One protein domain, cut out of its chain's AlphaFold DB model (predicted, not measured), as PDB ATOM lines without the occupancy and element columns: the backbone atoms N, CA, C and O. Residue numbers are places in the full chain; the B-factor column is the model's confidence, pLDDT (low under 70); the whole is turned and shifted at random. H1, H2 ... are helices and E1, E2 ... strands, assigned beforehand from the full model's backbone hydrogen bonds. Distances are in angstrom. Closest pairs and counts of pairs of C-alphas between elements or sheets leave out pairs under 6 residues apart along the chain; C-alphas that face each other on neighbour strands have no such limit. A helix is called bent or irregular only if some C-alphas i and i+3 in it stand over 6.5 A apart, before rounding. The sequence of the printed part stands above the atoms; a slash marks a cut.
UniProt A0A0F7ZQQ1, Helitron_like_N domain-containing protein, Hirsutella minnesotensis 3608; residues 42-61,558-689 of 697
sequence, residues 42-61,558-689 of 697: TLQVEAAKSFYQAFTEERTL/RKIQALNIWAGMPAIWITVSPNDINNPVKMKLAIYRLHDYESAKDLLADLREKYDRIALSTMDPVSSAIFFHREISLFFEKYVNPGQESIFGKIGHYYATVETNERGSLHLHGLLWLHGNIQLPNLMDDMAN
ATOM      1  N   THR A  42     618.436 481.310 484.668       95.38
ATOM      2  CA  THR A  42     617.309 481.950 483.975       95.38
ATOM      3  C   THR A  42     617.743 483.212 483.233       95.38
ATOM      4  O   THR A  42     617.447 483.339 482.046       95.38
ATOM      5  N   LEU A  43     618.491 484.105 483.893       93.94
ATOM      6  CA  LEU A  43     618.986 485.343 483.284       93.94
ATOM      7  C   LEU A  43     619.972 485.056 482.144       93.94
ATOM      8  O   LEU A  43     619.876 485.674 481.086       93.94
ATOM      9  N   GLN A  44     620.872 484.080 482.318       94.25
ATOM     10  CA  GLN A  44     621.814 483.664 481.269       94.25
ATOM     11  C   GLN A  44     621.079 483.170 480.011       94.25
ATOM     12  O   GLN A  44     621.379 483.592 478.889       94.25
ATOM     13  N   VAL A  45     620.073 482.309 480.198       96.06
ATOM     14  CA  VAL A  45     619.264 481.751 479.107       96.06
ATOM     15  C   VAL A  45     618.403 482.828 478.442       96.06
ATOM     16  O   VAL A  45     618.279 482.834 477.215       96.06
ATOM     17  N   GLU A  46     617.800 483.733 479.214       95.94
ATOM     18  CA  GLU A  46     616.974 484.821 478.682       95.94
ATOM     19  C   GLU A  46     617.803 485.821 477.872       95.94
ATOM     20  O   GLU A  46     617.415 486.152 476.749       95.94
ATOM     21  N   ALA A  47     618.971 486.231 478.377       95.88
ATOM     22  CA  ALA A  47     619.888 487.113 477.660       95.88
ATOM     23  C   ALA A  47     620.311 486.502 476.315       95.88
ATOM     24  O   ALA A  47     620.198 487.158 475.277       95.88
ATOM     25  N   ALA A  48     620.699 485.221 476.305       95.94
ATOM     26  CA  ALA A  48     621.088 484.520 475.084       95.94
ATOM     27  C   ALA A  48     619.931 484.379 474.080       95.94
ATOM     28  O   ALA A  48     620.107 484.638 472.885       95.94
ATOM     29  N   LYS A  49     618.727 484.020 474.549       97.06
ATOM     30  CA  LYS A  49     617.524 483.930 473.701       97.06
ATOM     31  C   LYS A  49     617.145 485.289 473.120       97.06
ATOM     32  O   LYS A  49     616.926 485.384 471.914       97.06
ATOM     33  N   SER A  50     617.098 486.323 473.958       97.12
ATOM     34  CA  SER A  50     616.757 487.693 473.567       97.12
ATOM     35  C   SER A  50     617.764 488.252 472.564       97.12
ATOM     36  O   SER A  50     617.368 488.806 471.537       97.12
ATOM     37  N   PHE A  51     619.063 488.025 472.794       96.88
ATOM     38  CA  PHE A  51     620.117 488.361 471.842       96.88
ATOM     39  C   PHE A  51     619.918 487.642 470.509       96.88
ATOM     40  O   PHE A  51     619.867 488.300 469.474       96.88
ATOM     41  N   TYR A  52     619.771 486.314 470.510       95.50
ATOM     42  CA  TYR A  52     619.656 485.542 469.271       95.50
ATOM     43  C   TYR A  52     618.412 485.929 468.463       95.50
ATOM     44  O   TYR A  52     618.501 486.131 467.249       95.50
ATOM     45  N   GLN A  53     617.266 486.087 469.131       96.56
ATOM     46  CA  GLN A  53     616.024 486.553 468.512       96.56
ATOM     47  C   GLN A  53     616.214 487.941 467.898       96.56
ATOM     48  O   GLN A  53     616.001 488.113 466.701       96.56
ATOM     49  N   ALA A  54     616.698 488.910 468.679       96.69
ATOM     50  CA  ALA A  54     616.910 490.270 468.197       96.69
ATOM     51  C   ALA A  54     617.953 490.332 467.074       96.69
ATOM     52  O   ALA A  54     617.778 491.092 466.132       96.69
ATOM     53  N   PHE A  55     619.012 489.524 467.134       95.38
ATOM     54  CA  PHE A  55     620.090 489.495 466.150       95.38
ATOM     55  C   PHE A  55     619.638 488.914 464.810       95.38
ATOM     56  O   PHE A  55     619.977 489.465 463.758       95.38
ATOM     57  N   THR A  56     618.822 487.860 464.840       93.81
ATOM     58  CA  THR A  56     618.333 487.161 463.640       93.81
ATOM     59  C   THR A  56     617.017 487.710 463.080       93.81
ATOM     60  O   THR A  56     616.659 487.346 461.961       93.81
ATOM     61  N   GLU A  57     616.338 488.613 463.800       95.06
ATOM     62  CA  GLU A  57     615.058 489.221 463.407       95.06
ATOM     63  C   GLU A  57     615.146 489.980 462.073       95.06
ATOM     64  O   GLU A  57     615.624 491.119 462.001       95.06
ATOM     65  N   GLU A  58     614.620 489.363 461.015       91.69
ATOM     66  CA  GLU A  58     614.673 489.877 459.645       91.69
ATOM     67  C   GLU A  58     613.954 491.210 459.475       91.69
ATOM     68  O   GLU A  58     614.415 492.053 458.702       91.69
ATOM     69  N   ARG A  59     612.875 491.454 460.229       94.06
ATOM     70  CA  ARG A  59     612.117 492.709 460.123       94.06
ATOM     71  C   ARG A  59     612.953 493.929 460.492       94.06
ATOM     72  O   ARG A  59     612.635 495.021 460.032       94.06
ATOM     73  N   THR A  60     614.005 493.743 461.291       95.12
ATOM     74  CA  THR A  60     614.923 494.806 461.739       95.12
ATOM     75  C   THR A  60     616.215 494.878 460.920       95.12
ATOM     76  O   THR A  60     616.995 495.815 461.088       95.12
ATOM     77  N   LEU A  61     616.470 493.912 460.030       93.75
ATOM     78  CA  LEU A  61     617.649 493.923 459.168       93.75
ATOM     79  C   LEU A  61     617.397 494.814 457.945       93.75
ATOM     80  O   LEU A  61     616.338 494.696 457.334       93.75
ATOM     81  N   ARG A 558     643.871 507.693 477.916       91.44
ATOM     82  CA  ARG A 558     643.565 508.723 478.926       91.44
ATOM     83  C   ARG A 558     642.116 508.648 479.404       91.44
ATOM     84  O   ARG A 558     641.874 508.823 480.591       91.44
ATOM     85  N   LYS A 559     641.158 508.353 478.517       93.44
ATOM     86  CA  LYS A 559     639.755 508.129 478.910       93.44
ATOM     87  C   LYS A 559     639.617 506.927 479.841       93.44
ATOM     88  O   LYS A 559     638.934 507.042 480.850       93.44
ATOM     89  N   ILE A 560     640.308 505.821 479.554       93.75
ATOM     90  CA  ILE A 560     640.346 504.653 480.448       93.75
ATOM     91  C   ILE A 560     640.940 505.034 481.810       93.75
ATOM     92  O   ILE A 560     640.359 504.717 482.841       93.75
ATOM     93  N   GLN A 561     642.054 505.773 481.838       94.00
ATOM     94  CA  GLN A 561     642.654 506.252 483.091       94.00
ATOM     95  C   GLN A 561     641.705 507.162 483.884       94.00
ATOM     96  O   GLN A 561     641.579 507.004 485.094       94.00
ATOM     97  N   ALA A 562     641.007 508.081 483.214       94.50
ATOM     98  CA  ALA A 562     640.021 508.950 483.850       94.50
ATOM     99  C   ALA A 562     638.842 508.149 484.428       94.50
ATOM    100  O   ALA A 562     638.409 508.418 485.546       94.50
ATOM    101  N   LEU A 563     638.366 507.129 483.706       93.19
ATOM    102  CA  LEU A 563     637.355 506.202 484.214       93.19
ATOM    103  C   LEU A 563     637.867 505.401 485.412       93.19
ATOM    104  O   LEU A 563     637.107 505.208 486.348       93.19
ATOM    105  N   ASN A 564     639.140 505.006 485.444       91.81
ATOM    106  CA  ASN A 564     639.706 504.331 486.614       91.81
ATOM    107  C   ASN A 564     639.710 505.228 487.857       91.81
ATOM    108  O   ASN A 564     639.409 504.767 488.953       91.81
ATOM    109  N   ILE A 565     640.024 506.515 487.687       90.81
ATOM    110  CA  ILE A 565     640.009 507.490 488.786       90.81
ATOM    111  C   ILE A 565     638.576 507.725 489.280       90.81
ATOM    112  O   ILE A 565     638.342 507.795 490.482       90.81
ATOM    113  N   TRP A 566     637.611 507.838 488.364       88.00
ATOM    114  CA  TRP A 566     636.222 508.147 488.708       88.00
ATOM    115  C   TRP A 566     635.424 506.933 489.206       88.00
ATOM    116  O   TRP A 566     634.703 507.016 490.196       88.00
ATOM    117  N   ALA A 567     635.540 505.802 488.515       88.12
ATOM    118  CA  ALA A 567     634.732 504.606 488.719       88.12
ATOM    119  C   ALA A 567     635.499 503.454 489.393       88.12
ATOM    120  O   ALA A 567     634.903 502.407 489.644       88.12
ATOM    121  N   GLY A 568     636.778 503.619 489.733       88.56
ATOM    122  CA  GLY A 568     637.599 502.574 490.349       88.56
ATOM    123  C   GLY A 568     638.139 501.556 489.341       88.56
ATOM    124  O   GLY A 568     638.179 501.802 488.136       88.56
ATOM    125  N   MET A 569     638.570 500.392 489.826       88.56
ATOM    126  CA  MET A 569     639.212 499.371 488.990       88.56
ATOM    127  C   MET A 569     638.193 498.650 488.086       88.56
ATOM    128  O   MET A 569     637.147 498.227 488.584       88.56
ATOM    129  N   PRO A 570     638.453 498.484 486.776       92.31
ATOM    130  CA  PRO A 570     637.597 497.667 485.926       92.31
ATOM    131  C   PRO A 570     637.658 496.214 486.387       92.31
ATOM    132  O   PRO A 570     638.707 495.737 486.812       92.31
ATOM    133  N   ALA A 571     636.535 495.515 486.279       90.38
ATOM    134  CA  ALA A 571     636.425 494.139 486.742       90.38
ATOM    135  C   ALA A 571     636.619 493.120 485.626       90.38
ATOM    136  O   ALA A 571     637.176 492.051 485.853       90.38
ATOM    137  N   ILE A 572     636.156 493.447 484.420       92.44
ATOM    138  CA  ILE A 572     636.103 492.492 483.315       92.44
ATOM    139  C   ILE A 572     636.755 493.124 482.095       92.44
ATOM    140  O   ILE A 572     636.346 494.196 481.640       92.44
ATOM    141  N   TRP A 573     637.760 492.437 481.561       94.19
ATOM    142  CA  TRP A 573     638.273 492.671 480.218       94.19
ATOM    143  C   TRP A 573     637.536 491.757 479.243       94.19
ATOM    144  O   TRP A 573     637.447 490.550 479.470       94.19
ATOM    145  N   ILE A 574     637.029 492.317 478.148       94.12
ATOM    146  CA  ILE A 574     636.345 491.563 477.099       94.12
ATOM    147  C   ILE A 574     636.998 491.796 475.742       94.12
ATOM    148  O   ILE A 574     637.431 492.902 475.413       94.12
ATOM    149  N   THR A 575     636.985 490.750 474.923       92.12
ATOM    150  CA  THR A 575     637.252 490.843 473.489       92.12
ATOM    151  C   THR A 575     636.083 490.201 472.756       92.12
ATOM    152  O   THR A 575     635.775 489.036 472.993       92.12
ATOM    153  N   VAL A 576     635.426 490.950 471.871       91.25
ATOM    154  CA  VAL A 576     634.336 490.444 471.030       91.25
ATOM    155  C   VAL A 576     634.809 490.456 469.582       91.25
ATOM    156  O   VAL A 576     635.092 491.517 469.025       91.25
ATOM    157  N   SER A 577     634.879 489.271 468.977       87.69
ATOM    158  CA  SER A 577     635.372 489.067 467.610       87.69
ATOM    159  C   SER A 577     634.284 488.433 466.736       87.69
ATOM    160  O   SER A 577     634.257 487.209 466.599       87.69
ATOM    161  N   PRO A 578     633.383 489.240 466.145       86.56
ATOM    162  CA  PRO A 578     632.328 488.747 465.266       86.56
ATOM    163  C   PRO A 578     632.860 487.923 464.091       86.56
ATOM    164  O   PRO A 578     633.802 488.320 463.401       86.56
ATOM    165  N   ASN A 579     632.220 486.784 463.824       80.88
ATOM    166  CA  ASN A 579     632.535 485.952 462.667       80.88
ATOM    167  C   ASN A 579     631.786 486.468 461.434       80.88
ATOM    168  O   ASN A 579     630.674 486.043 461.136       80.88
ATOM    169  N   ASP A 580     632.392 487.390 460.697       75.25
ATOM    170  CA  ASP A 580     631.787 487.973 459.503       75.25
ATOM    171  C   ASP A 580     631.953 487.107 458.240       75.25
ATOM    172  O   ASP A 580     631.477 487.496 457.173       75.25
ATOM    173  N   ILE A 581     632.566 485.920 458.341       71.50
ATOM    174  CA  ILE A 581     632.808 485.008 457.213       71.50
ATOM    175  C   ILE A 581     631.597 484.119 456.960       71.50
ATOM    176  O   ILE A 581     631.022 484.153 455.873       71.50
ATOM    177  N   ASN A 582     631.209 483.322 457.956       73.12
ATOM    178  CA  ASN A 582     630.204 482.274 457.779       73.12
ATOM    179  C   ASN A 582     628.857 482.578 458.467       73.12
ATOM    180  O   ASN A 582     627.946 481.751 458.418       73.12
ATOM    181  N   ASN A 583     628.708 483.758 459.081       81.88
ATOM    182  CA  ASN A 583     627.503 484.092 459.828       81.88
ATOM    183  C   ASN A 583     626.282 484.307 458.902       81.88
ATOM    184  O   ASN A 583     626.331 485.147 457.994       81.88
ATOM    185  N   PRO A 584     625.150 483.615 459.150       83.00
ATOM    186  CA  PRO A 584     623.956 483.717 458.311       83.00
ATOM    187  C   PRO A 584     623.364 485.128 458.207       83.00
ATOM    188  O   PRO A 584     622.874 485.504 457.145       83.00
ATOM    189  N   VAL A 585     623.400 485.927 459.280       88.75
ATOM    190  CA  VAL A 585     622.886 487.311 459.267       88.75
ATOM    191  C   VAL A 585     623.728 488.165 458.328       88.75
ATOM    192  O   VAL A 585     623.195 488.925 457.521       88.75
ATOM    193  N   LYS A 586     625.045 487.986 458.381       86.94
ATOM    194  CA  LYS A 586     625.985 488.673 457.503       86.94
ATOM    195  C   LYS A 586     625.754 488.308 456.036       86.94
ATOM    196  O   LYS A 586     625.662 489.200 455.192       86.94
ATOM    197  N   MET A 587     625.606 487.016 455.742       82.19
ATOM    198  CA  MET A 587     625.305 486.527 454.391       82.19
ATOM    199  C   MET A 587     624.008 487.119 453.851       82.19
ATOM    200  O   MET A 587     623.997 487.633 452.734       82.19
ATOM    201  N   LYS A 588     622.942 487.125 454.664       86.31
ATOM    202  CA  LYS A 588     621.677 487.778 454.309       86.31
ATOM    203  C   LYS A 588     621.915 489.241 453.940       86.31
ATOM    204  O   LYS A 588     621.546 489.649 452.845       86.31
ATOM    205  N   LEU A 589     622.573 490.020 454.802       89.62
ATOM    206  CA  LEU A 589     622.843 491.439 454.537       89.62
ATOM    207  C   LEU A 589     623.571 491.666 453.202       89.62
ATOM    208  O   LEU A 589     623.180 492.559 452.450       89.62
ATOM    209  N   ALA A 590     624.581 490.848 452.894       85.75
ATOM    210  CA  ALA A 590     625.343 490.948 451.650       85.75
ATOM    211  C   ALA A 590     624.500 490.583 450.412       85.75
ATOM    212  O   ALA A 590     624.456 491.345 449.447       85.75
ATOM    213  N   ILE A 591     623.778 489.459 450.447       84.62
ATOM    214  CA  ILE A 591     622.983 488.977 449.303       84.62
ATOM    215  C   ILE A 591     621.833 489.929 449.007       84.62
ATOM    216  O   ILE A 591     621.682 490.373 447.866       84.62
ATOM    217  N   TYR A 592     621.077 490.305 450.042       88.00
ATOM    218  CA  TYR A 592     619.993 491.268 449.901       88.00
ATOM    219  C   TYR A 592     620.516 492.626 449.438       88.00
ATOM    220  O   TYR A 592     619.771 493.348 448.792       88.00
ATOM    221  N   ARG A 593     621.766 493.032 449.708       88.31
ATOM    222  CA  ARG A 593     622.294 494.294 449.158       88.31
ATOM    223  C   ARG A 593     622.306 494.292 447.633       88.31
ATOM    224  O   ARG A 593     621.885 495.292 447.037       88.31
ATOM    225  N   LEU A 594     622.792 493.195 447.062       79.94
ATOM    226  CA  LEU A 594     623.053 493.031 445.636       79.94
ATOM    227  C   LEU A 594     621.800 492.656 444.837       79.94
ATOM    228  O   LEU A 594     621.704 493.035 443.678       79.94
ATOM    229  N   HIS A 595     620.827 491.992 445.465       79.94
ATOM    230  CA  HIS A 595     619.636 491.471 444.791       79.94
ATOM    231  C   HIS A 595     618.345 492.050 445.377       79.94
ATOM    232  O   HIS A 595     618.326 492.609 446.483       79.94
ATOM    233  N   ASP A 596     617.258 491.967 444.613       76.12
ATOM    234  CA  ASP A 596     615.921 492.208 445.149       76.12
ATOM    235  C   ASP A 596     615.566 491.162 446.224       76.12
ATOM    236  O   ASP A 596     616.302 490.203 446.458       76.12
ATOM    237  N   TYR A 597     614.465 491.392 446.939       76.56
ATOM    238  CA  TYR A 597     614.119 490.579 448.103       76.56
ATOM    239  C   TYR A 597     613.805 489.116 447.745       76.56
ATOM    240  O   TYR A 597     614.265 488.216 448.443       76.56
ATOM    241  N   GLU A 598     613.076 488.859 446.659       76.19
ATOM    242  CA  GLU A 598     612.687 487.491 446.291       76.19
ATOM    243  C   GLU A 598     613.874 486.730 445.684       76.19
ATOM    244  O   GLU A 598     614.211 485.646 446.155       76.19
ATOM    245  N   SER A 599     614.619 487.349 444.761       77.31
ATOM    246  CA  SER A 599     615.833 486.759 444.178       77.31
ATOM    247  C   SER A 599     616.884 486.431 445.242       77.31
ATOM    248  O   SER A 599     617.551 485.396 445.189       77.31
ATOM    249  N   ALA A 600     617.039 487.299 446.248       80.00
ATOM    250  CA  ALA A 600     617.940 487.059 447.370       80.00
ATOM    251  C   ALA A 600     617.526 485.842 448.207       80.00
ATOM    252  O   ALA A 600     618.388 485.105 448.690       80.00
ATOM    253  N   LYS A 601     616.220 485.648 448.406       79.19
ATOM    254  CA  LYS A 601     615.662 484.545 449.188       79.19
ATOM    255  C   LYS A 601     615.885 483.202 448.495       79.19
ATOM    256  O   LYS A 601     616.298 482.258 449.167       79.19
ATOM    257  N   ASP A 602     615.702 483.154 447.178       79.12
ATOM    258  CA  ASP A 602     615.982 481.966 446.367       79.12
ATOM    259  C   ASP A 602     617.481 481.629 446.385       79.12
ATOM    260  O   ASP A 602     617.870 480.511 446.722       79.12
ATOM    261  N   LEU A 603     618.351 482.627 446.179       75.50
ATOM    262  CA  LEU A 603     619.805 482.438 446.248       75.50
ATOM    263  C   LEU A 603     620.263 481.939 447.631       75.50
ATOM    264  O   LEU A 603     621.162 481.108 447.744       75.50
ATOM    265  N   LEU A 604     619.656 482.448 448.707       76.56
ATOM    266  CA  LEU A 604     619.932 482.008 450.076       76.56
ATOM    267  C   LEU A 604     619.513 480.555 450.326       76.56
ATOM    268  O   LEU A 604     620.144 479.893 451.158       76.56
ATOM    269  N   ALA A 605     618.467 480.070 449.654       74.25
ATOM    270  CA  ALA A 605     618.076 478.667 449.706       74.25
ATOM    271  C   ALA A 605     619.139 477.790 449.026       74.25
ATOM    272  O   ALA A 605     619.613 476.837 449.644       74.25
ATOM    273  N   ASP A 606     619.619 478.195 447.847       68.62
ATOM    274  CA  ASP A 606     620.652 477.483 447.077       68.62
ATOM    275  C   ASP A 606     622.040 477.501 447.749       68.62
ATOM    276  O   ASP A 606     622.794 476.526 447.709       68.62
ATOM    277  N   LEU A 607     622.408 478.597 448.422       63.38
ATOM    278  CA  LEU A 607     623.687 478.737 449.140       63.38
ATOM    279  C   LEU A 607     623.798 477.845 450.382       63.38
ATOM    280  O   LEU A 607     624.893 477.654 450.931       63.38
ATOM    281  N   ARG A 608     622.681 477.275 450.847       58.44
ATOM    282  CA  ARG A 608     622.738 476.203 451.845       58.44
ATOM    283  C   ARG A 608     623.387 474.943 451.266       58.44
ATOM    284  O   ARG A 608     624.034 474.242 452.040       58.44
ATOM    285  N   GLU A 609     623.324 474.737 449.948       51.31
ATOM    286  CA  GLU A 609     623.857 473.565 449.239       51.31
ATOM    287  C   GLU A 609     625.239 473.787 448.588       51.31
ATOM    288  O   GLU A 609     625.975 472.821 448.389       51.31
ATOM    289  N   LYS A 610     625.645 475.036 448.292       50.38
ATOM    290  CA  LYS A 610     626.947 475.359 447.657       50.38
ATOM    291  C   LYS A 610     627.953 476.047 448.595       50.38
ATOM    292  O   LYS A 610     627.613 476.924 449.386       50.38
ATOM    293  N   TYR A 611     629.231 475.696 448.435       47.94
ATOM    294  CA  TYR A 611     630.380 476.169 449.226       47.94
ATOM    295  C   TYR A 611     630.910 477.574 448.857       47.94
ATOM    296  O   TYR A 611     632.004 477.939 449.274       47.94
ATOM    297  N   ASP A 612     630.150 478.423 448.156       53.31
ATOM    298  CA  ASP A 612     630.624 479.763 447.739       53.31
ATOM    299  C   ASP A 612     630.392 480.864 448.803       53.31
ATOM    300  O   ASP A 612     630.159 482.046 448.538       53.31
ATOM    301  N   ARG A 613     630.420 480.448 450.073       53.66
ATOM    302  CA  ARG A 613     630.120 481.269 451.259       53.66
ATOM    303  C   ARG A 613     631.197 482.325 451.537       53.66
ATOM    304  O   ARG A 613     630.902 483.379 452.099       53.66
ATOM    305  N   ILE A 614     632.433 482.055 451.119       49.97
ATOM    306  CA  ILE A 614     633.603 482.911 451.358       49.97
ATOM    307  C   ILE A 614     633.633 484.093 450.372       49.97
ATOM    308  O   ILE A 614     633.916 485.223 450.784       49.97
ATOM    309  N   ALA A 615     633.268 483.887 449.101       54.50
ATOM    310  CA  ALA A 615     633.256 484.951 448.093       54.50
ATOM    311  C   ALA A 615     632.220 486.037 448.429       54.50
ATOM    312  O   ALA A 615     632.561 487.216 448.537       54.50
ATOM    313  N   LEU A 616     630.977 485.637 448.722       56.66
ATOM    314  CA  LEU A 616     629.897 486.549 449.126       56.66
ATOM    315  C   LEU A 616     630.219 487.324 450.404       56.66
ATOM    316  O   LEU A 616     629.845 488.491 450.544       56.66
ATOM    317  N   SER A 617     630.931 486.691 451.335       53.72
ATOM    318  CA  SER A 617     631.367 487.377 452.535       53.72
ATOM    319  C   SER A 617     632.397 488.472 452.207       53.72
ATOM    320  O   SER A 617     632.241 489.632 452.588       53.72
ATOM    321  N   THR A 618     633.423 488.169 451.431       57.38
ATOM    322  CA  THR A 618     634.550 489.103 451.297       57.38
ATOM    323  C   THR A 618     634.269 490.284 450.343       57.38
ATOM    324  O   THR A 618     635.011 491.265 450.308       57.38
ATOM    325  N   MET A 619     633.164 490.246 449.589       63.38
ATOM    326  CA  MET A 619     632.862 491.232 448.542       63.38
ATOM    327  C   MET A 619     632.221 492.549 449.022       63.38
ATOM    328  O   MET A 619     632.458 493.590 448.392       63.38
ATOM    329  N   ASP A 620     631.460 492.543 450.126       78.00
ATOM    330  CA  ASP A 620     630.679 493.700 450.606       78.00
ATOM    331  C   ASP A 620     631.137 494.211 451.994       78.00
ATOM    332  O   ASP A 620     630.619 493.770 453.030       78.00
ATOM    333  N   PRO A 621     632.070 495.187 452.045       81.50
ATOM    334  CA  PRO A 621     632.581 495.732 453.305       81.50
ATOM    335  C   PRO A 621     631.528 496.528 454.092       81.50
ATOM    336  O   PRO A 621     631.621 496.632 455.316       81.50
ATOM    337  N   VAL A 622     630.507 497.081 453.426       88.06
ATOM    338  CA  VAL A 622     629.449 497.846 454.104       88.06
ATOM    339  C   VAL A 622     628.545 496.905 454.889       88.06
ATOM    340  O   VAL A 622     628.193 497.213 456.028       88.06
ATOM    341  N   SER A 623     628.209 495.737 454.336       88.25
ATOM    342  CA  SER A 623     627.458 494.728 455.092       88.25
ATOM    343  C   SER A 623     628.259 494.144 456.253       88.25
ATOM    344  O   SER A 623     627.661 493.940 457.305       88.25
ATOM    345  N   SER A 624     629.583 493.963 456.134       86.81
ATOM    346  CA  SER A 624     630.431 493.606 457.290       86.81
ATOM    347  C   SER A 624     630.374 494.671 458.394       86.81
ATOM    348  O   SER A 624     630.214 494.328 459.563       86.81
ATOM    349  N   ALA A 625     630.423 495.962 458.048       89.88
ATOM    350  CA  ALA A 625     630.321 497.042 459.034       89.88
ATOM    351  C   ALA A 625     628.936 497.110 459.710       89.88
ATOM    352  O   ALA A 625     628.850 497.294 460.923       89.88
ATOM    353  N   ILE A 626     627.847 496.932 458.947       92.56
ATOM    354  CA  ILE A 626     626.472 496.888 459.484       92.56
ATOM    355  C   ILE A 626     626.290 495.678 460.405       92.56
ATOM    356  O   ILE A 626     625.702 495.805 461.477       92.56
ATOM    357  N   PHE A 627     626.804 494.520 459.990       93.12
ATOM    358  CA  PHE A 627     626.795 493.291 460.772       93.12
ATOM    359  C   PHE A 627     627.524 493.467 462.108       93.12
ATOM    360  O   PHE A 627     626.920 493.248 463.156       93.12
ATOM    361  N   PHE A 628     628.772 493.947 462.069       93.50
ATOM    362  CA  PHE A 628     629.567 494.214 463.266       93.50
ATOM    363  C   PHE A 628     628.847 495.182 464.207       93.50
ATOM    364  O   PHE A 628     628.698 494.904 465.393       93.50
ATOM    365  N   HIS A 629     628.342 496.301 463.674       94.69
ATOM    366  CA  HIS A 629     627.623 497.283 464.480       94.69
ATOM    367  C   HIS A 629     626.400 496.669 465.168       94.69
ATOM    368  O   HIS A 629     626.210 496.877 466.362       94.69
ATOM    369  N   ARG A 630     625.606 495.872 464.443       95.31
ATOM    370  CA  ARG A 630     624.436 495.187 465.000       95.31
ATOM    371  C   ARG A 630     624.816 494.213 466.111       95.31
ATOM    372  O   ARG A 630     624.169 494.227 467.154       95.31
ATOM    373  N   GLU A 631     625.826 493.376 465.886       95.25
ATOM    374  CA  GLU A 631     626.272 492.381 466.866       95.25
ATOM    375  C   GLU A 631     626.736 493.050 468.158       95.25
ATOM    376  O   GLU A 631     626.257 492.715 469.238       95.25
ATOM    377  N   ILE A 632     627.595 494.065 468.037       96.06
ATOM    378  CA  ILE A 632     628.120 494.807 469.181       96.06
ATOM    379  C   ILE A 632     627.013 495.576 469.909       96.06
ATOM    380  O   ILE A 632     626.946 495.528 471.136       96.06
ATOM    381  N   SER A 633     626.122 496.263 469.188       96.19
ATOM    382  CA  SER A 633     625.008 496.986 469.811       96.19
ATOM    383  C   SER A 633     624.100 496.051 470.608       96.19
ATOM    384  O   SER A 633     623.789 496.352 471.756       96.19
ATOM    385  N   LEU A 634     623.737 494.896 470.043       96.94
ATOM    386  CA  LEU A 634     622.912 493.908 470.739       96.94
ATOM    387  C   LEU A 634     623.663 493.215 471.876       96.94
ATOM    388  O   LEU A 634     623.041 492.871 472.877       96.94
ATOM    389  N   PHE A 635     624.982 493.039 471.769       96.25
ATOM    390  CA  PHE A 635     625.793 492.520 472.865       96.25
ATOM    391  C   PHE A 635     625.730 493.451 474.081       96.25
ATOM    392  O   PHE A 635     625.411 493.008 475.185       96.25
ATOM    393  N   PHE A 636     625.945 494.755 473.881       96.25
ATOM    394  CA  PHE A 636     625.835 495.717 474.977       96.25
ATOM    395  C   PHE A 636     624.399 495.853 475.495       96.25
ATOM    396  O   PHE A 636     624.204 495.966 476.700       96.25
ATOM    397  N   GLU A 637     623.394 495.794 474.622       96.06
ATOM    398  CA  GLU A 637     621.988 495.899 475.027       96.06
ATOM    399  C   GLU A 637     621.500 494.671 475.813       96.06
ATOM    400  O   GLU A 637     620.814 494.827 476.819       96.06
ATOM    401  N   LYS A 638     621.823 493.451 475.359       96.19
ATOM    402  CA  LYS A 638     621.232 492.208 475.888       96.19
ATOM    403  C   LYS A 638     622.109 491.475 476.896       96.19
ATOM    404  O   LYS A 638     621.564 490.867 477.810       96.19
ATOM    405  N   TYR A 639     623.435 491.511 476.740       95.50
ATOM    406  CA  TYR A 639     624.355 490.807 477.642       95.50
ATOM    407  C   TYR A 639     624.957 491.715 478.710       95.50
ATOM    408  O   TYR A 639     625.039 491.298 479.859       95.50
ATOM    409  N   VAL A 640     625.378 492.934 478.351       95.50
ATOM    410  CA  VAL A 640     625.993 493.872 479.313       95.50
ATOM    411  C   VAL A 640     624.938 494.653 480.093       95.50
ATOM    412  O   VAL A 640     625.134 494.907 481.275       95.50
ATOM    413  N   ASN A 641     623.843 495.037 479.430       94.25
ATOM    414  CA  ASN A 641     622.689 495.734 480.003       94.25
ATOM    415  C   ASN A 641     623.067 496.836 481.031       94.25
ATOM    416  O   ASN A 641     622.737 496.718 482.216       94.25
ATOM    417  N   PRO A 642     623.806 497.892 480.622       91.94
ATOM    418  CA  PRO A 642     624.390 498.854 481.555       91.94
ATOM    419  C   PRO A 642     623.354 499.500 482.485       91.94
ATOM    420  O   PRO A 642     622.323 500.004 482.041       91.94
ATOM    421  N   GLY A 643     623.663 499.533 483.781       88.06
ATOM    422  CA  GLY A 643     622.803 500.081 484.833       88.06
ATOM    423  C   GLY A 643     621.787 499.092 485.417       88.06
ATOM    424  O   GLY A 643     621.165 499.413 486.431       88.06
ATOM    425  N   GLN A 644     621.645 497.903 484.832       90.88
ATOM    426  CA  GLN A 644     620.746 496.838 485.279       90.88
ATOM    427  C   GLN A 644     621.530 495.563 485.618       90.88
ATOM    428  O   GLN A 644     622.735 495.470 485.371       90.88
ATOM    429  N   GLU A 645     620.841 494.580 486.199       91.00
ATOM    430  CA  GLU A 645     621.376 493.226 486.359       91.00
ATOM    431  C   GLU A 645     621.648 492.610 484.975       91.00
ATOM    432  O   GLU A 645     620.846 492.749 484.042       91.00
ATOM    433  N   SER A 646     622.788 491.935 484.830       93.62
ATOM    434  CA  SER A 646     623.234 491.360 483.561       93.62
ATOM    435  C   SER A 646     623.934 490.019 483.781       93.62
ATOM    436  O   SER A 646     624.177 489.619 484.921       93.62
ATOM    437  N   ILE A 647     624.310 489.335 482.697       93.44
ATOM    438  CA  ILE A 647     625.070 488.080 482.810       93.44
ATOM    439  C   ILE A 647     626.487 488.272 483.365       93.44
ATOM    440  O   ILE A 647     627.146 487.305 483.725       93.44
ATOM    441  N   PHE A 648     626.954 489.520 483.413       92.25
ATOM    442  CA  PHE A 648     628.230 489.922 483.990       92.25
ATOM    443  C   PHE A 648     628.052 490.563 485.378       92.25
ATOM    444  O   PHE A 648     628.965 491.224 485.862       92.25
ATOM    445  N   GLY A 649     626.866 490.438 485.987       91.25
ATOM    446  CA  GLY A 649     626.466 491.202 487.169       91.25
ATOM    447  C   GLY A 649     626.050 492.634 486.824       91.25
ATOM    448  O   GLY A 649     625.881 492.999 485.655       91.25
ATOM    449  N   LYS A 650     625.857 493.478 487.839       92.06
ATOM    450  CA  LYS A 650     625.424 494.869 487.645       92.06
ATOM    451  C   LYS A 650     626.569 495.757 487.148       92.06
ATOM    452  O   LYS A 650     627.394 496.227 487.937       92.06
ATOM    453  N   ILE A 651     626.600 496.033 485.844       93.69
ATOM    454  CA  ILE A 651     627.617 496.886 485.209       93.69
ATOM    455  C   ILE A 651     627.227 498.364 485.326       93.69
ATOM    456  O   ILE A 651     626.197 498.788 484.806       93.69
ATOM    457  N   GLY A 652     628.061 499.167 485.989       90.81
ATOM    458  CA  GLY A 652     627.845 500.611 486.141       90.81
ATOM    459  C   GLY A 652     628.391 501.430 484.971       90.81
ATOM    460  O   GLY A 652     627.761 502.390 484.533       90.81
ATOM    461  N   HIS A 653     629.553 501.038 484.443       93.12
ATOM    462  CA  HIS A 653     630.218 501.731 483.340       93.12
ATOM    463  C   HIS A 653     630.903 500.737 482.406       93.12
ATOM    464  O   HIS A 653     631.304 499.649 482.820       93.12
ATOM    465  N   TYR A 654     631.084 501.132 481.150       95.06
ATOM    466  CA  TYR A 654     631.896 500.397 480.192       95.06
ATOM    467  C   TYR A 654     632.670 501.362 479.298       95.06
ATOM    468  O   TYR A 654     632.270 502.508 479.084       95.06
ATOM    469  N   TYR A 655     633.776 500.878 478.750       95.50
ATOM    470  CA  TYR A 655     634.535 501.567 477.718       95.50
ATOM    471  C   TYR A 655     635.018 500.542 476.709       95.50
ATOM    472  O   TYR A 655     635.534 499.501 477.103       95.50
ATOM    473  N   ALA A 656     634.857 500.828 475.422       93.75
ATOM    474  CA  ALA A 656     635.258 499.908 474.374       93.75
ATOM    475  C   ALA A 656     635.938 500.628 473.211       93.75
ATOM    476  O   ALA A 656     635.585 501.759 472.862       93.75
ATOM    477  N   THR A 657     636.906 499.950 472.607       90.94
ATOM    478  CA  THR A 657     637.617 500.369 471.402       90.94
ATOM    479  C   THR A 657     637.373 499.353 470.299       90.94
ATOM    480  O   THR A 657     637.272 498.152 470.541       90.94
ATOM    481  N   VAL A 658     637.233 499.852 469.073       88.94
ATOM    482  CA  VAL A 658     637.088 499.016 467.881       88.94
ATOM    483  C   VAL A 658     638.403 499.046 467.134       88.94
ATOM    484  O   VAL A 658     638.933 500.121 466.846       88.94
ATOM    485  N   GLU A 659     638.897 497.866 466.800       81.50
ATOM    486  CA  GLU A 659     640.139 497.680 466.070       81.50
ATOM    487  C   GLU A 659     639.909 496.714 464.905       81.50
ATOM    488  O   GLU A 659     638.955 495.934 464.871       81.50
ATOM    489  N   THR A 660     640.767 496.792 463.894       73.06
ATOM    490  CA  THR A 660     640.813 495.790 462.829       73.06
ATOM    491  C   THR A 660     641.753 494.688 463.273       73.06
ATOM    492  O   THR A 660     642.883 494.982 463.659       73.06
ATOM    493  N   ASN A 661     641.319 493.434 463.219       64.12
ATOM    494  CA  ASN A 661     642.242 492.328 463.440       64.12
ATOM    495  C   ASN A 661     643.152 492.168 462.216       64.12
ATOM    496  O   ASN A 661     642.975 492.822 461.187       64.12
ATOM    497  N   GLU A 662     644.105 491.250 462.303       51.56
ATOM    498  CA  GLU A 662     645.061 490.979 461.224       51.56
ATOM    499  C   GLU A 662     644.406 490.484 459.919       51.56
ATOM    500  O   GLU A 662     645.035 490.495 458.864       51.56
ATOM    501  N   ARG A 663     643.126 490.079 459.958       54.19
ATOM    502  CA  ARG A 663     642.331 489.691 458.778       54.19
ATOM    503  C   ARG A 663     641.605 490.881 458.136       54.19
ATOM    504  O   ARG A 663     640.978 490.707 457.092       54.19
ATOM    505  N   GLY A 664     641.671 492.063 458.753       62.84
ATOM    506  CA  GLY A 664     640.932 493.260 458.359       62.84
ATOM    507  C   GLY A 664     639.480 493.290 458.849       62.84
ATOM    508  O   GLY A 664     638.769 494.242 458.524       62.84
ATOM    509  N   SER A 665     639.028 492.296 459.628       73.38
ATOM    510  CA  SER A 665     637.684 492.308 460.216       73.38
ATOM    511  C   SER A 665     637.666 493.073 461.538       73.38
ATOM    512  O   SER A 665     638.668 493.168 462.256       73.38
ATOM    513  N   LEU A 666     636.524 493.685 461.833       84.31
ATOM    514  CA  LEU A 666     636.357 494.495 463.031       84.31
ATOM    515  C   LEU A 666     636.219 493.587 464.256       84.31
ATOM    516  O   LEU A 666     635.470 492.613 464.239       84.31
ATOM    517  N   HIS A 667     636.921 493.937 465.325       87.44
ATOM    518  CA  HIS A 667     636.763 493.353 466.650       87.44
ATOM    519  C   HIS A 667     636.723 494.472 467.689       87.44
ATOM    520  O   HIS A 667     637.069 495.625 467.414       87.44
ATOM    521  N   LEU A 668     636.241 494.135 468.876       92.19
ATOM    522  CA  LEU A 668     636.073 495.066 469.976       92.19
ATOM    523  C   LEU A 668     636.880 494.596 471.177       92.19
ATOM    524  O   LEU A 668     636.743 493.449 471.592       92.19
ATOM    525  N   HIS A 669     637.647 495.505 471.766       92.56
ATOM    526  CA  HIS A 669     638.213 495.348 473.099       92.56
ATOM    527  C   HIS A 669     637.445 496.236 474.067       92.56
ATOM    528  O   HIS A 669     637.152 497.393 473.761       92.56
ATOM    529  N   GLY A 670     637.082 495.701 475.226       94.31
ATOM    530  CA  GLY A 670     636.241 496.394 476.188       94.31
ATOM    531  C   GLY A 670     636.677 496.172 477.625       94.31
ATOM    532  O   GLY A 670     637.238 495.142 477.982       94.31
ATOM    533  N   LEU A 671     636.366 497.159 478.450       96.19
ATOM    534  CA  LEU A 671     636.474 497.126 479.898       96.19
ATOM    535  C   LEU A 671     635.083 497.359 480.482       96.19
ATOM    536  O   LEU A 671     634.383 498.282 480.051       96.19
ATOM    537  N   LEU A 672     634.694 496.544 481.461       95.69
ATOM    538  CA  LEU A 672     633.444 496.688 482.206       95.69
ATOM    539  C   LEU A 672     633.749 496.946 483.688       95.69
ATOM    540  O   LEU A 672     634.583 496.270 484.296       95.69
ATOM    541  N   TRP A 673     633.049 497.913 484.276       93.81
ATOM    542  CA  TRP A 673     633.125 498.251 485.696       93.81
ATOM    543  C   TRP A 673     631.860 497.765 486.392       93.81
ATOM    544  O   TRP A 673     630.762 498.257 486.112       93.81
ATOM    545  N   LEU A 674     632.025 496.834 487.330       92.31
ATOM    546  CA  LEU A 674     630.959 496.440 488.244       92.31
ATOM    547  C   LEU A 674     630.546 497.635 489.104       92.31
ATOM    548  O   LEU A 674     631.373 498.470 489.478       92.31
ATOM    549  N   HIS A 675     629.263 497.707 489.444       91.00
ATOM    550  CA  HIS A 675     628.738 498.777 490.284       91.00
ATOM    551  C   HIS A 675     629.417 498.798 491.663       91.00
ATOM    552  O   HIS A 675     629.803 499.870 492.116       91.00
ATOM    553  N   GLY A 676     629.625 497.632 492.287       89.69
ATOM    554  CA  GLY A 676     630.221 497.465 493.622       89.69
ATOM    555  C   GLY A 676     631.729 497.177 493.640       89.69
ATOM    556  O   GLY A 676     632.184 496.393 494.459       89.69
ATOM    557  N   ASN A 677     632.522 497.764 492.744       88.69
ATOM    558  CA  ASN A 677     633.943 497.422 492.560       88.69
ATOM    559  C   ASN A 677     634.949 498.109 493.520       88.69
ATOM    560  O   ASN A 677     636.143 498.110 493.220       88.69
ATOM    561  N   ILE A 678     634.522 498.727 494.631       88.38
ATOM    562  CA  ILE A 678     635.442 499.477 495.520       88.38
ATOM    563  C   ILE A 678     636.470 498.546 496.170       88.38
ATOM    564  O   ILE A 678     637.652 498.869 496.210       88.38
ATOM    565  N   GLN A 679     636.023 497.388 496.652       83.38
ATOM    566  CA  GLN A 679     636.865 496.397 497.327       83.38
ATOM    567  C   GLN A 679     637.545 495.418 496.360       83.38
ATOM    568  O   GLN A 679     638.316 494.571 496.795       83.38
ATOM    569  N   LEU A 680     637.313 495.547 495.050       82.75
ATOM    570  CA  LEU A 680     637.879 494.649 494.042       82.75
ATOM    571  C   LEU A 680     639.422 494.553 494.071       82.75
ATOM    572  O   LEU A 680     639.931 493.463 493.822       82.75
ATOM    573  N   PRO A 681     640.200 495.614 494.381       82.31
ATOM    574  CA  PRO A 681     641.655 495.496 494.514       82.31
ATOM    575  C   PRO A 681     642.120 494.484 495.569       82.31
ATOM    576  O   PRO A 681     643.212 493.944 495.428       82.31
ATOM    577  N   ASN A 682     641.292 494.194 496.576       80.56
ATOM    578  CA  ASN A 682     641.605 493.226 497.629       80.56
ATOM    579  C   ASN A 682     641.281 491.781 497.210       80.56
ATOM    580  O   ASN A 682     641.598 490.853 497.941       80.56
ATOM    581  N   LEU A 683     640.682 491.568 496.029       75.56
ATOM    582  CA  LEU A 683     640.236 490.250 495.575       75.56
ATOM    583  C   LEU A 683     641.375 489.221 495.525       75.56
ATOM    584  O   LEU A 683     641.145 488.059 495.829       75.56
ATOM    585  N   MET A 684     642.598 489.618 495.155       69.25
ATOM    586  CA  MET A 684     643.727 488.675 495.144       69.25
ATOM    587  C   MET A 684     644.106 488.216 496.556       69.25
ATOM    588  O   MET A 684     644.407 487.039 496.745       69.25
ATOM    589  N   ASP A 685     644.055 489.122 497.534       77.94
ATOM    590  CA  ASP A 685     644.314 488.802 498.939       77.94
ATOM    591  C   ASP A 685     643.182 487.931 499.511       77.94
ATOM    592  O   ASP A 685     643.442 486.968 500.232       77.94
ATOM    593  N   ASP A 686     641.935 488.216 499.118       72.25
ATOM    594  CA  ASP A 686     640.750 487.437 499.488       72.25
ATOM    595  C   ASP A 686     640.804 486.010 498.905       72.25
ATOM    596  O   ASP A 686     640.574 485.039 499.622       72.25
ATOM    597  N   MET A 687     641.181 485.854 497.629       69.38
ATOM    598  CA  MET A 687     641.341 484.546 496.971       69.38
ATOM    599  C   MET A 687     642.475 483.706 497.570       69.38
ATOM    600  O   MET A 687     642.437 482.480 497.492       69.38
ATOM    601  N   ALA A 688     643.494 484.345 498.148       74.31
ATOM    602  CA  ALA A 688     644.601 483.666 498.812       74.31
ATOM    603  C   ALA A 688     644.271 483.248 500.260       74.31
ATOM    604  O   ALA A 688     645.077 482.561 500.892       74.31
ATOM    605  N   ASN A 689     643.116 483.654 500.802       75.50
ATOM    606  CA  ASN A 689     642.718 483.378 502.177       75.50
ATOM    607  C   ASN A 689     641.994 482.015 502.304       75.50
ATOM    608  O   ASN A 689     640.869 481.869 501.824       75.50
TER     609      ASN A 689
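What this domain is: This is residues 42 to 61 and 558 to 689 of the 697 residues of the protein "Helitron_like_N domain-containing protein" of Hirsutella minnesotensis 3608 (UniProt A0A0F7ZQQ1). A narrow antiparallel sheet of three strands has the long helix H6 along one face and the short helix H2 along the other; H1 runs beside H6, on its side away from the sheet. A cluster of three short helices, H3, H4 and H5, makes one end of the elongated whole, and at the other end residues 682 to 689 stick out. The printed part has 152 residues, with seven named helices and three named strands in the order H1 H2 E1 H3 H4 H5 H6 E2 E3 H7; the sheet order is E1 E3 E2 and the class is mixed, helices and strands. It is loose, with a radius of gyration of the C-alphas of 19.2 A and spans of 61 by 35 by 27 A.

Where its parts are: H1, residues 42 to 56, begins at C-alpha 42 (617.309, 481.950, 483.975) and is 21.0 A long. After the cut come H2, residues 558 to 567, E1, residues 572 to 576, H3, residues 584 to 594, H4, residues 597 to 606, and H5, residues 613 to 619. H6, residues 621 to 640, is 26.9 A long and begins at C-alpha 621 (632.581, 495.732, 453.305); it is neither bent nor irregular, but only just: C-alphas 637 and 640 are 6.2 A apart. E2, residues 651 to 660, is 26.0 A long and E3, residues 666 to 674, 25.9 A. H7, residues 677 to 687, ends at C-alpha 687 (641.341, 484.546, 496.971) and is irregular: C-alphas 678 and 681 are 7.4 A apart.

How they stand to each other: E2 and E3 form a hairpin, with N 657 and O 669 at 2.8 A. E1 is antiparallel to E3, with N 574 and O 670 at 2.8 A. H6 is on the sheet over E3, at a height of 9.4 A; H2 is on the opposite face, at 10.1 A. H1 touches residues 630 to 639 of H6, opposite ways at a shallow tilt of 21 degrees, closest at the C-alphas of Ala 47 and Lys 638, 5.6 A. H3 is the hub, touching H4, H5 and H6; its closest C-alphas to H6 are Ala 590 and Ser 623, 5.5 A. Each O i to N i+4 pair is within hydrogen-bond range in H1 to H5, against 15 of 16 in H6 and 2 of 7 in H7, where 5 of 8 O i to N i+3 pairs are.

The domain as a whole: The C-alphas of Ser 599 and Asn 689, the two farthest apart, are 64.0 A apart. Residues 62 to 557 are not printed, and C-alphas 61 and 558 are 35.8 A apart across this cut. Of the links printed whole, none is long. Mean pLDDT of the printed part is 84.7; residues 606 to 619, 661 to 664, 684 and 687 are under 70.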